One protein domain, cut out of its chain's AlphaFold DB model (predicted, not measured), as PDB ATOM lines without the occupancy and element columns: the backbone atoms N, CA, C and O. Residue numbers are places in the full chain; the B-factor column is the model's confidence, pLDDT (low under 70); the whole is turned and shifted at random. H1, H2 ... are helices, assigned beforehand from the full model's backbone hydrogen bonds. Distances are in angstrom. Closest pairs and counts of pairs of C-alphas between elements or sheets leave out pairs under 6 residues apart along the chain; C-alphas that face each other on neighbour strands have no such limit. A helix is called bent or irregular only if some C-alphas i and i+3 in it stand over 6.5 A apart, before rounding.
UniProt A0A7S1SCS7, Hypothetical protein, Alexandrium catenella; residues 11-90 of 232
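This is residues 11 to 90 of the 232 residues of the protein "Hypothetical protein" of Alexandrium catenella (UniProt A0A7S1SCS7). The longest helix, H3, runs through the core of a rounded domain; H1 packs on one side of it and H5 crosses its residues 46 to 53 on roughly the opposite side. H2 pairs with H1 as a helical hairpin and completes a three-helix up-and-down bundle with H1 and H3, while short H4 folds back just after the end of H3. The printed part has 80 residues with five named helices, in the order H1, H2, H3, H4, H5, and no named strand; the class is all helix. It is compact, with a radius of gyration of the C-alphas of 11.7 A and spans of 29 by 25 by 25 A.

H3 covers residues 46 to 62, 24.7 A from first to last C-alpha, beginning at C-alpha 46 (49.964, -13.087, -47.892). H1 covers residues 11 to 23, 18.2 A, and begins at C-alpha 11 (44.732, -10.545, -39.675). H2 covers residues 28 to 39, 17.1 A. H4 covers residues 64 to 70, 10.2 A; it is neither bent nor irregular, but only just: C-alphas 66 and 69 are 6.1 A apart. H5 covers residues 74 to 87, 19.7 A, and ends at C-alpha 87 (48.580, -14.745, -55.541).

In the bundle of H1, H2 and H3, up and down means that each helix runs against the one before it. H3 touches H1, the same way at a steep tilt of 38 degrees; their closest C-alphas, of Val 55 and Trp 18, are 5.7 A apart. H1 and H2 touch as a hairpin, opposite ways at a shallow tilt of 34.7 degrees, only just short of steep, closest at the C-alphas of Cys 14 and Val 34, 5.8 A. H2 and H3 are near each other, with 8.3 A between their closest C-alphas. With residues 46 to 53 alone, H3 touches H5, opposite ways at a steep tilt of 57 degrees; the closest C-alphas, of Cys 50 and Tyr 84, are 5.3 A apart. H4 is close to H3 but not clearly touching, with the C-alphas of Tyr 67 and Leu 59 6.1 A apart. H4 only just touches H2, with 3 pairs of C-alphas within 8 A, the closest being Tyr 70 and Arg 32 at 6.7 A; H2 does this with residues 28 to 32 alone. H5 is apart from H1, H2 and H4. Every O i to N i+4 pair is within hydrogen-bond range in H1, H2, H3 and H5; in H4 1 of 3 is, beside 3 of 4 O i to N i+3 pairs.

The two C-alphas farthest apart, of Arg 29 and Gly 90, are 32.9 A apart. The printed part has no cut. The links H1 to H2, H3 to H4 and H4 to H5 are tight, H2 to H3 is short, and no link is long. The mean pLDDT of the printed part is 91.3; residues 89 to 90 are under 70.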
ATOM      1  N   GLU A  11      45.203  -9.642 -38.621       89.25
ATOM      2  CA  GLU A  11      44.732 -10.545 -39.675       89.25
ATOM      3  C   GLU A  11      43.246 -10.891 -39.530       89.25
ATOM      4  O   GLU A  11      42.485 -10.726 -40.484       89.25
ATOM      5  N   ASP A  12      42.805 -11.273 -38.330       89.81
ATOM      6  CA  ASP A  12      41.391 -11.555 -38.046       89.81
ATOM      7  C   ASP A  12      40.533 -10.296 -38.216       89.81
ATOM      8  O   ASP A  12      39.397 -10.344 -38.692       89.81
ATOM      9  N   PHE A  13      41.097  -9.142 -37.862       89.19
ATOM     10  CA  PHE A  13      40.436  -7.856 -38.021       89.19
ATOM     11  C   PHE A  13      40.274  -7.473 -39.502       89.19
ATOM     12  O   PHE A  13      39.204  -7.018 -39.915       89.19
ATOM     13  N   CYS A  14      41.290  -7.741 -40.328       93.75
ATOM     14  CA  CYS A  14      41.208  -7.602 -41.781       93.75
ATOM     15  C   CYS A  14      40.169  -8.559 -42.385       93.75
ATOM     16  O   CYS A  14      39.326  -8.132 -43.175       93.75
ATOM     17  N   ALA A  15      40.154  -9.825 -41.957       93.62
ATOM     18  CA  ALA A  15      39.176 -10.817 -42.404       93.62
ATOM     19  C   ALA A  15      37.730 -10.411 -42.056       93.62
ATOM     20  O   ALA A  15      36.804 -10.621 -42.849       93.62
ATOM     21  N   LEU A  16      37.523  -9.776 -40.899       94.25
ATOM     22  CA  LEU A  16      36.234  -9.206 -40.513       94.25
ATOM     23  C   LEU A  16      35.818  -8.052 -41.436       94.25
ATOM     24  O   LEU A  16      34.696  -8.052 -41.946       94.25
ATOM     25  N   ALA A  17      36.710  -7.092 -41.699       95.12
ATOM     26  CA  ALA A  17      36.428  -5.997 -42.630       95.12
ATOM     27  C   ALA A  17      36.162  -6.498 -44.056       95.12
ATOM     28  O   ALA A  17      35.240  -6.026 -44.727       95.12
ATOM     29  N   TRP A  18      36.914  -7.501 -44.502       96.00
ATOM     30  CA  TRP A  18      36.671  -8.174 -45.768       96.00
ATOM     31  C   TRP A  18      35.295  -8.847 -45.803       96.00
ATOM     32  O   TRP A  18      34.575  -8.719 -46.790       96.00
ATOM     33  N   SER A  19      34.877  -9.495 -44.713       95.00
ATOM     34  CA  SER A  19      33.554 -10.123 -44.606       95.00
ATOM     35  C   SER A  19      32.426  -9.094 -44.678       95.00
ATOM     36  O   SER A  19      31.428  -9.325 -45.358       95.00
ATOM     37  N   PHE A  20      32.596  -7.926 -44.050       95.50
ATOM     38  CA  PHE A  20      31.675  -6.795 -44.200       95.50
ATOM     39  C   PHE A  20      31.576  -6.372 -45.665       95.50
ATOM     40  O   PHE A  20      30.474  -6.309 -46.208       95.50
ATOM     41  N   CYS A  21      32.719  -6.199 -46.335       95.69
ATOM     42  CA  CYS A  21      32.749  -5.905 -47.763       95.69
ATOM     43  C   CYS A  21      32.021  -6.991 -48.562       95.69
ATOM     44  O   CYS A  21      31.149  -6.660 -49.359       95.69
ATOM     45  N   ALA A  22      32.295  -8.278 -48.327       92.88
ATOM     46  CA  ALA A  22      31.671  -9.413 -49.015       92.88
ATOM     47  C   ALA A  22      30.149  -9.466 -48.798       92.88
ATOM     48  O   ALA A  22      29.399  -9.715 -49.741       92.88
ATOM     49  N   LEU A  23      29.667  -9.100 -47.614       91.25
ATOM     50  CA  LEU A  23      28.240  -9.013 -47.299       91.25
ATOM     51  C   LEU A  23      27.579  -7.707 -47.773       91.25
ATOM     52  O   LEU A  23      26.359  -7.603 -47.741       91.25
ATOM     53  N   GLY A  24      28.353  -6.736 -48.271       91.38
ATOM     54  CA  GLY A  24      27.831  -5.424 -48.673       91.38
ATOM     55  C   GLY A  24      27.478  -4.528 -47.482       91.38
ATOM     56  O   GLY A  24      26.615  -3.663 -47.594       91.38
ATOM     57  N   LEU A  25      28.123  -4.759 -46.339       93.88
ATOM     58  CA  LEU A  25      27.995  -3.970 -45.122       93.88
ATOM     59  C   LEU A  25      29.108  -2.925 -45.054       93.88
ATOM     60  O   LEU A  25      30.244  -3.172 -45.464       93.88
ATOM     61  N   HIS A  26      28.790  -1.773 -44.474       93.19
ATOM     62  CA  HIS A  26      29.711  -0.652 -44.366       93.19
ATOM     63  C   HIS A  26      29.829  -0.166 -42.918       93.19
ATOM     64  O   HIS A  26      28.819   0.067 -42.253       93.19
ATOM     65  N   HIS A  27      31.066  -0.026 -42.431       94.00
ATOM     66  CA  HIS A  27      31.363   0.455 -41.085       94.00
ATOM     67  C   HIS A  27      32.722   1.183 -41.035       94.00
ATOM     68  O   HIS A  27      33.758   0.577 -40.767       94.00
ATOM     69  N   ASP A  28      32.731   2.500 -41.243       91.94
ATOM     70  CA  ASP A  28      33.959   3.311 -41.364       91.94
ATOM     71  C   ASP A  28      34.978   3.130 -40.241       91.94
ATOM     72  O   ASP A  28      36.171   2.958 -40.491       91.94
ATOM     73  N   ARG A  29      34.520   3.120 -38.984       91.31
ATOM     74  CA  ARG A  29      35.422   2.965 -37.832       91.31
ATOM     75  C   ARG A  29      36.150   1.621 -37.836       91.31
ATOM     76  O   ARG A  29      37.264   1.546 -37.335       91.31
ATOM     77  N   LEU A  30      35.524   0.583 -38.398       91.88
ATOM     78  CA  LEU A  30      36.137  -0.740 -38.533       91.88
ATOM     79  C   LEU A  30      37.242  -0.671 -39.589       91.88
ATOM     80  O   LEU A  30      38.368  -1.066 -39.316       91.88
ATOM     81  N   PHE A  31      36.942  -0.099 -40.757       93.50
ATOM     82  CA  PHE A  31      37.906   0.015 -41.851       93.50
ATOM     83  C   PHE A  31      39.130   0.859 -41.479       93.50
ATOM     84  O   PHE A  31      40.253   0.430 -41.727       93.50
ATOM     85  N   ARG A  32      38.936   2.008 -40.817       91.50
ATOM     86  CA  ARG A  32      40.049   2.842 -40.323       91.50
ATOM     87  C   ARG A  32      40.948   2.083 -39.353       91.50
ATOM     88  O   ARG A  32      42.166   2.118 -39.483       91.50
ATOM     89  N   ALA A  33      40.340   1.378 -38.402       89.00
ATOM     90  CA  ALA A  33      41.086   0.627 -37.406       89.00
ATOM     91  C   ALA A  33      41.861  -0.554 -38.025       89.00
ATOM     92  O   ALA A  33      42.927  -0.894 -37.523       89.00
ATOM     93  N   VAL A  34      41.373  -1.161 -39.118       90.88
ATOM     94  CA  VAL A  34      42.103  -2.225 -39.837       90.88
ATOM     95  C   VAL A  34      43.387  -1.705 -40.462       90.88
ATOM     96  O   VAL A  34      44.421  -2.348 -40.310       90.88
ATOM     97  N   PHE A  35      43.341  -0.554 -41.135       88.62
ATOM     98  CA  PHE A  35      44.542   0.010 -41.754       88.62
ATOM     99  C   PHE A  35      45.603   0.352 -40.704       88.62
ATOM    100  O   PHE A  35      46.740  -0.086 -40.839       88.62
ATOM    101  N   GLN A  36      45.199   0.979 -39.595       86.75
ATOM    102  CA  GLN A  36      46.095   1.266 -38.468       86.75
ATOM    103  C   GLN A  36      46.698  -0.010 -37.860       86.75
ATOM    104  O   GLN A  36      47.901  -0.093 -37.641       86.75
ATOM    105  N   ALA A  37      45.878  -1.040 -37.627       86.50
ATOM    106  CA  ALA A  37      46.354  -2.293 -37.041       86.50
ATOM    107  C   ALA A  37      47.352  -3.042 -37.943       86.50
ATOM    108  O   ALA A  37      48.203  -3.771 -37.436       86.50
ATOM    109  N   LEU A  38      47.233  -2.900 -39.268       86.38
ATOM    110  CA  LEU A  38      48.133  -3.534 -40.231       86.38
ATOM    111  C   LEU A  38      49.416  -2.731 -40.471       86.38
ATOM    112  O   LEU A  38      50.436  -3.345 -40.763       86.38
ATOM    113  N   GLU A  39      49.393  -1.406 -40.313       84.44
ATOM    114  CA  GLU A  39      50.606  -0.572 -40.312       84.44
ATOM    115  C   GLU A  39      51.542  -0.933 -39.150       84.44
ATOM    116  O   GLU A  39      52.757  -1.014 -39.327       84.44
ATOM    117  N   ASP A  40      50.973  -1.233 -37.979       81.19
ATOM    118  CA  ASP A  40      51.727  -1.636 -36.786       81.19
ATOM    119  C   ASP A  40      52.214  -3.102 -36.833       81.19
ATOM    120  O   ASP A  40      52.989  -3.544 -35.973       81.19
ATOM    121  N   ALA A  41      51.757  -3.894 -37.808       83.00
ATOM    122  CA  ALA A  41      52.069  -5.314 -37.893       83.00
ATOM    123  C   ALA A  41      53.442  -5.556 -38.543       83.00
ATOM    124  O   ALA A  41      53.680  -5.228 -39.701       83.00
ATOM    125  N   ALA A  42      54.343  -6.226 -37.818       74.12
ATOM    126  CA  ALA A  42      55.690  -6.527 -38.316       74.12
ATOM    127  C   ALA A  42      55.707  -7.524 -39.492       74.12
ATOM    128  O   ALA A  42      56.588  -7.468 -40.347       74.12
ATOM    129  N   VAL A  43      54.759  -8.466 -39.514       83.69
ATOM    130  CA  VAL A  43      54.598  -9.473 -40.570       83.69
ATOM    131  C   VAL A  43      53.107  -9.676 -40.799       83.69
ATOM    132  O   VAL A  43      52.363  -9.884 -39.844       83.69
ATOM    133  N   VAL A  44      52.689  -9.637 -42.062       86.75
ATOM    134  CA  VAL A  44      51.295  -9.834 -42.476       86.75
ATOM    135  C   VAL A  44      51.232 -11.014 -43.438       86.75
ATOM    136  O   VAL A  44      51.973 -11.055 -44.424       86.75
ATOM    137  N   ALA A  45      50.352 -11.982 -43.172       89.69
ATOM    138  CA  ALA A  45      50.158 -13.120 -44.060       89.69
ATOM    139  C   ALA A  45      49.748 -12.685 -45.479       89.69
ATOM    140  O   ALA A  45      48.979 -11.745 -45.687       89.69
ATOM    141  N   GLY A  46      50.221 -13.423 -46.488       90.00
ATOM    142  CA  GLY A  46      49.964 -13.087 -47.892       90.00
ATOM    143  C   GLY A  46      48.478 -13.080 -48.273       90.00
ATOM    144  O   GLY A  46      48.079 -12.327 -49.160       90.00
ATOM    145  N   GLU A  47      47.656 -13.886 -47.605       90.44
ATOM    146  CA  GLU A  47      46.202 -13.900 -47.794       90.44
ATOM    147  C   GLU A  47      45.549 -12.620 -47.249       90.44
ATOM    148  O   GLU A  47      44.734 -12.001 -47.935       90.44
ATOM    149  N   THR A  48      45.985 -12.159 -46.075       93.56
ATOM    150  CA  THR A  48      45.549 -10.897 -45.462       93.56
ATOM    151  C   THR A  48      45.845  -9.701 -46.364       93.56
ATOM    152  O   THR A  48      45.005  -8.818 -46.507       93.56
ATOM    153  N   LEU A  49      46.993  -9.692 -47.052       94.06
ATOM    154  CA  LEU A  49      47.314  -8.659 -48.048       94.06
ATOM    155  C   LEU A  49      46.351  -8.680 -49.247       94.06
ATOM    156  O   LEU A  49      46.002  -7.630 -49.785       94.06
ATOM    157  N   CYS A  50      45.887  -9.863 -49.666       93.50
ATOM    158  CA  CYS A  50      44.898  -9.966 -50.741       93.50
ATOM    159  C   CYS A  50      43.531  -9.439 -50.292       93.50
ATOM    160  O   CYS A  50      42.896  -8.688 -51.031       93.50
ATOM    161  N   GLN A  51      43.108  -9.784 -49.075       94.88
ATOM    162  CA  GLN A  51      41.873  -9.276 -48.477       94.88
ATOM    163  C   GLN A  51      41.919  -7.757 -48.291       94.88
ATOM    164  O   GLN A  51      40.958  -7.073 -48.635       94.88
ATOM    165  N   LEU A  52      43.053  -7.216 -47.831       95.56
ATOM    166  CA  LEU A  52      43.258  -5.778 -47.670       95.56
ATOM    167  C   LEU A  52      43.085  -5.029 -48.993       95.56
ATOM    168  O   LEU A  52      42.416  -3.998 -49.055       95.56
ATOM    169  N   TYR A  53      43.653  -5.575 -50.070       96.12
ATOM    170  CA  TYR A  53      43.496  -5.012 -51.404       96.12
ATOM    171  C   TYR A  53      42.035  -5.038 -51.877       96.12
ATOM    172  O   TYR A  53      41.537  -4.061 -52.432       96.12
ATOM    173  N   GLU A  54      41.311  -6.127 -51.621       95.88
ATOM    174  CA  GLU A  54      39.886  -6.233 -51.947       95.88
ATOM    175  C   GLU A  54      39.017  -5.258 -51.134       95.88
ATOM    176  O   GLU A  54      38.075  -4.674 -51.679       95.88
ATOM    177  N   VAL A  55      39.359  -5.024 -49.862       96.81
ATOM    178  CA  VAL A  55      38.741  -3.982 -49.026       96.81
ATOM    179  C   VAL A  55      38.991  -2.606 -49.640       96.81
ATOM    180  O   VAL A  55      38.030  -1.876 -49.874       96.81
ATOM    181  N   HIS A  56      40.241  -2.277 -49.990       96.50
ATOM    182  CA  HIS A  56      40.581  -1.026 -50.679       96.50
ATOM    183  C   HIS A  56      39.736  -0.824 -51.946       96.50
ATOM    184  O   HIS A  56      39.087   0.211 -52.097       96.50
ATOM    185  N   LEU A  57      39.684  -1.825 -52.833       96.69
ATOM    186  CA  LEU A  57      38.903  -1.746 -54.070       96.69
ATOM    187  C   LEU A  57      37.408  -1.532 -53.804       96.69
ATOM    188  O   LEU A  57      36.754  -0.773 -54.519       96.69
ATOM    189  N   THR A  58      36.868  -2.179 -52.772       97.12
ATOM    190  CA  THR A  58      35.455  -2.048 -52.397       97.12
ATOM    191  C   THR A  58      35.155  -0.654 -51.861       97.12
ATOM    192  O   THR A  58      34.208  -0.012 -52.316       97.12
ATOM    193  N   LEU A  59      35.977  -0.146 -50.943       96.75
ATOM    194  CA  LEU A  59      35.813   1.197 -50.395       96.75
ATOM    195  C   LEU A  59      35.952   2.263 -51.485       96.75
ATOM    196  O   LEU A  59      35.112   3.154 -51.571       96.75
ATOM    197  N   LYS A  60      36.924   2.116 -52.387       96.19
ATOM    198  CA  LYS A  60      37.108   3.020 -53.529       96.19
ATOM    199  C   LYS A  60      35.926   2.997 -54.502       96.19
ATOM    200  O   LYS A  60      35.557   4.041 -55.026       96.19
ATOM    201  N   ALA A  61      35.309   1.836 -54.729       96.00
ATOM    202  CA  ALA A  61      34.186   1.698 -55.658       96.00
ATOM    203  C   ALA A  61      32.834   2.148 -55.073       96.00
ATOM    204  O   ALA A  61      31.992   2.677 -55.802       96.00
ATOM    205  N   PHE A  62      32.591   1.915 -53.779       96.44
ATOM    206  CA  PHE A  62      31.269   2.098 -53.163       96.44
ATOM    207  C   PHE A  62      31.200   3.215 -52.121       96.44
ATOM    208  O   PHE A  62      30.116   3.742 -51.884       96.44
ATOM    209  N   HIS A  63      32.328   3.592 -51.521       95.88
ATOM    210  CA  HIS A  63      32.393   4.486 -50.360       95.88
ATOM    211  C   HIS A  63      33.496   5.546 -50.504       95.88
ATOM    212  O   HIS A  63      34.098   5.951 -49.513       95.88
ATOM    213  N   GLN A  64      33.767   5.997 -51.736       94.81
ATOM    214  CA  GLN A  64      34.891   6.883 -52.060       94.81
ATOM    215  C   GLN A  64      34.920   8.164 -51.213       94.81
ATOM    216  O   GLN A  64      35.994   8.592 -50.806       94.81
ATOM    217  N   GLU A  65      33.758   8.761 -50.939       94.19
ATOM    218  CA  GLU A  65      33.665  10.015 -50.180       94.19
ATOM    219  C   GLU A  65      34.225   9.878 -48.761       94.19
ATOM    220  O   GLU A  65      35.073  10.676 -48.371       94.19
ATOM    221  N   SER A  66      33.813   8.841 -48.023       93.94
ATOM    222  CA  SER A  66      34.344   8.580 -46.678       93.94
ATOM    223  C   SER A  66      35.763   8.019 -46.729       93.94
ATOM    224  O   SER A  66      36.630   8.418 -45.949       93.94
ATOM    225  N   TYR A  67      36.032   7.124 -47.686       95.56
ATOM    226  CA  TYR A  67      37.320   6.447 -47.783       95.56
ATOM    227  C   TYR A  67      38.483   7.406 -48.046       95.56
ATOM    228  O   TYR A  67      39.580   7.178 -47.547       95.56
ATOM    229  N   ARG A  68      38.242   8.513 -48.758       94.88
ATOM    230  CA  ARG A  68      39.263   9.515 -49.090       94.88
ATOM    231  C   ARG A  68      40.001  10.083 -47.870       94.88
ATOM    232  O   ARG A  68      41.140  10.512 -48.006       94.88
ATOM    233  N   GLU A  69      39.381  10.095 -46.688       93.38
ATOM    234  CA  GLU A  69      40.008  10.602 -45.455       93.38
ATOM    235  C   GLU A  69      41.118   9.694 -44.904       93.38
ATOM    236  O   GLU A  69      41.911  10.129 -44.072       93.38
ATOM    237  N   TYR A  70      41.147   8.430 -45.320       93.38
ATOM    238  CA  TYR A  70      42.067   7.405 -44.821       93.38
ATOM    239  C   TYR A  70      42.455   6.426 -45.941       93.38
ATOM    240  O   TYR A  70      42.656   5.231 -45.713       93.38
ATOM    241  N   GLU A  71      42.489   6.926 -47.177       94.19
ATOM    242  CA  GLU A  71      42.824   6.131 -48.350       94.19
ATOM    243  C   GLU A  71      44.276   5.654 -48.263       94.19
ATOM    244  O   GLU A  71      45.160   6.383 -47.816       94.19
ATOM    245  N   LEU A  72      44.513   4.411 -48.689       93.75
ATOM    246  CA  LEU A  72      45.862   3.863 -48.761       93.75
ATOM    247  C   LEU A  72      46.691   4.636 -49.787       93.75
ATOM    248  O   LEU A  72      46.207   4.940 -50.877       93.75
ATOM    249  N   GLU A  73      47.959   4.870 -49.463       94.06
ATOM    250  CA  GLU A  73      48.907   5.523 -50.364       94.06
ATOM    251  C   GLU A  73      49.091   4.739 -51.674       94.06
ATOM    252  O   GLU A  73      49.091   3.504 -51.684       94.06
ATOM    253  N   ASP A  74      49.303   5.455 -52.781       94.12
ATOM    254  CA  ASP A  74      49.381   4.866 -54.125       94.12
ATOM    255  C   ASP A  74      50.472   3.786 -54.248       94.12
ATOM    256  O   ASP A  74      50.240   2.747 -54.873       94.12
ATOM    257  N   ASP A  75      51.630   3.975 -53.609       94.81
ATOM    258  CA  ASP A  75      52.730   2.999 -53.606       94.81
ATOM    259  C   ASP A  75      52.353   1.706 -52.861       94.81
ATOM    260  O   ASP A  75      52.667   0.587 -53.301       94.81
ATOM    261  N   THR A  76      51.603   1.840 -51.765       93.62
ATOM    262  CA  THR A  76      51.047   0.709 -51.012       93.62
ATOM    263  C   THR A  76      50.009  -0.024 -51.855       93.62
ATOM    264  O   THR A  76      50.074  -1.248 -52.002       93.62
ATOM    265  N   VAL A  77      49.087   0.708 -52.486       95.38
ATOM    266  CA  VAL A  77      48.071   0.136 -53.381       95.38
ATOM    267  C   VAL A  77      48.723  -0.589 -54.557       95.38
ATOM    268  O   VAL A  77      48.292  -1.686 -54.920       95.38
ATOM    269  N   GLN A  78      49.781  -0.025 -55.139       95.25
ATOM    270  CA  GLN A  78      50.524  -0.653 -56.225       95.25
ATOM    271  C   GLN A  78      51.156  -1.977 -55.785       95.25
ATOM    272  O   GLN A  78      51.010  -2.990 -56.478       95.25
ATOM    273  N   SER A  79      51.796  -1.992 -54.616       94.56
ATOM    274  CA  SER A  79      52.417  -3.188 -54.039       94.56
ATOM    275  C   SER A  79      51.385  -4.276 -53.736       94.56
ATOM    276  O   SER A  79      51.566  -5.440 -54.110       94.56
ATOM    277  N   LEU A  80      50.253  -3.895 -53.137       94.94
ATOM    278  CA  LEU A  80      49.122  -4.782 -52.869       94.94
ATOM    279  C   LEU A  80      48.525  -5.348 -54.158       94.94
ATOM    280  O   LEU A  80      48.266  -6.548 -54.243       94.94
ATOM    281  N   ARG A  81      48.369  -4.515 -55.191       94.69
ATOM    282  CA  ARG A  81      47.895  -4.942 -56.509       94.69
ATOM    283  C   ARG A  81      48.829  -5.977 -57.118       94.69
ATOM    284  O   ARG A  81      48.362  -7.015 -57.577       94.69
ATOM    285  N   GLU A  82      50.136  -5.736 -57.134       92.50
ATOM    286  CA  GLU A  82      51.108  -6.705 -57.652       92.50
ATOM    287  C   GLU A  82      51.098  -8.018 -56.871       92.50
ATOM    288  O   GLU A  82      51.100  -9.098 -57.473       92.50
ATOM    289  N   HIS A  83      51.045  -7.936 -55.541       91.88
ATOM    290  CA  HIS A  83      50.914  -9.101 -54.675       91.88
ATOM    291  C   HIS A  83      49.644  -9.888 -55.007       91.88
ATOM    292  O   HIS A  83      49.722 -11.087 -55.281       91.88
ATOM    293  N   TYR A  84      48.503  -9.208 -55.098       92.06
ATOM    294  CA  TYR A  84      47.224  -9.795 -55.477       92.06
ATOM    295  C   TYR A  84      47.299 -10.481 -56.845       92.06
ATOM    296  O   TYR A  84      46.893 -11.635 -56.987       92.06
ATOM    297  N   ARG A  85      47.895  -9.830 -57.856       88.56
ATOM    298  CA  ARG A  85      48.073 -10.422 -59.191       88.56
ATOM    299  C   ARG A  85      48.885 -11.712 -59.142       88.56
ATOM    300  O   ARG A  85      48.536 -12.672 -59.822       88.56
ATOM    301  N   ARG A  86      49.945 -11.748 -58.329       86.38
ATOM    302  CA  ARG A  86      50.776 -12.943 -58.157       86.38
ATOM    303  C   ARG A  86      50.030 -14.057 -57.423       86.38
ATOM    304  O   ARG A  86      50.255 -15.210 -57.757       86.38
ATOM    305  N   HIS A  87      49.174 -13.747 -56.446       83.81
ATOM    306  CA  HIS A  87      48.580 -14.745 -55.541       83.81
ATOM    307  C   HIS A  87      47.181 -15.217 -55.959       83.81
ATOM    308  O   HIS A  87      46.892 -16.404 -55.833       83.81
ATOM    309  N   ARG A  88      46.341 -14.323 -56.491       80.62
ATOM    310  CA  ARG A  88      44.953 -14.592 -56.914       80.62
ATOM    311  C   ARG A  88      44.687 -14.325 -58.400       80.62
ATOM    312  O   ARG A  88      43.643 -14.691 -58.925       80.62
ATOM    313  N   GLY A  89      45.631 -13.704 -59.105       64.69
ATOM    314  CA  GLY A  89      45.451 -13.189 -60.462       64.69
ATOM    315  C   GLY A  89      45.527 -14.182 -61.626       64.69
ATOM    316  O   GLY A  89      45.534 -13.753 -62.776       64.69
ATOM    317  N   GLY A  90      45.620 -15.488 -61.368       57.56
ATOM    318  CA  GLY A  90      45.484 -16.545 -62.383       57.56
ATOM    319  C   GLY A  90      46.620 -16.702 -63.412       57.56
ATOM    320  O   GLY A  90      46.783 -17.799 -63.938       57.56
TER     321      GLY A  90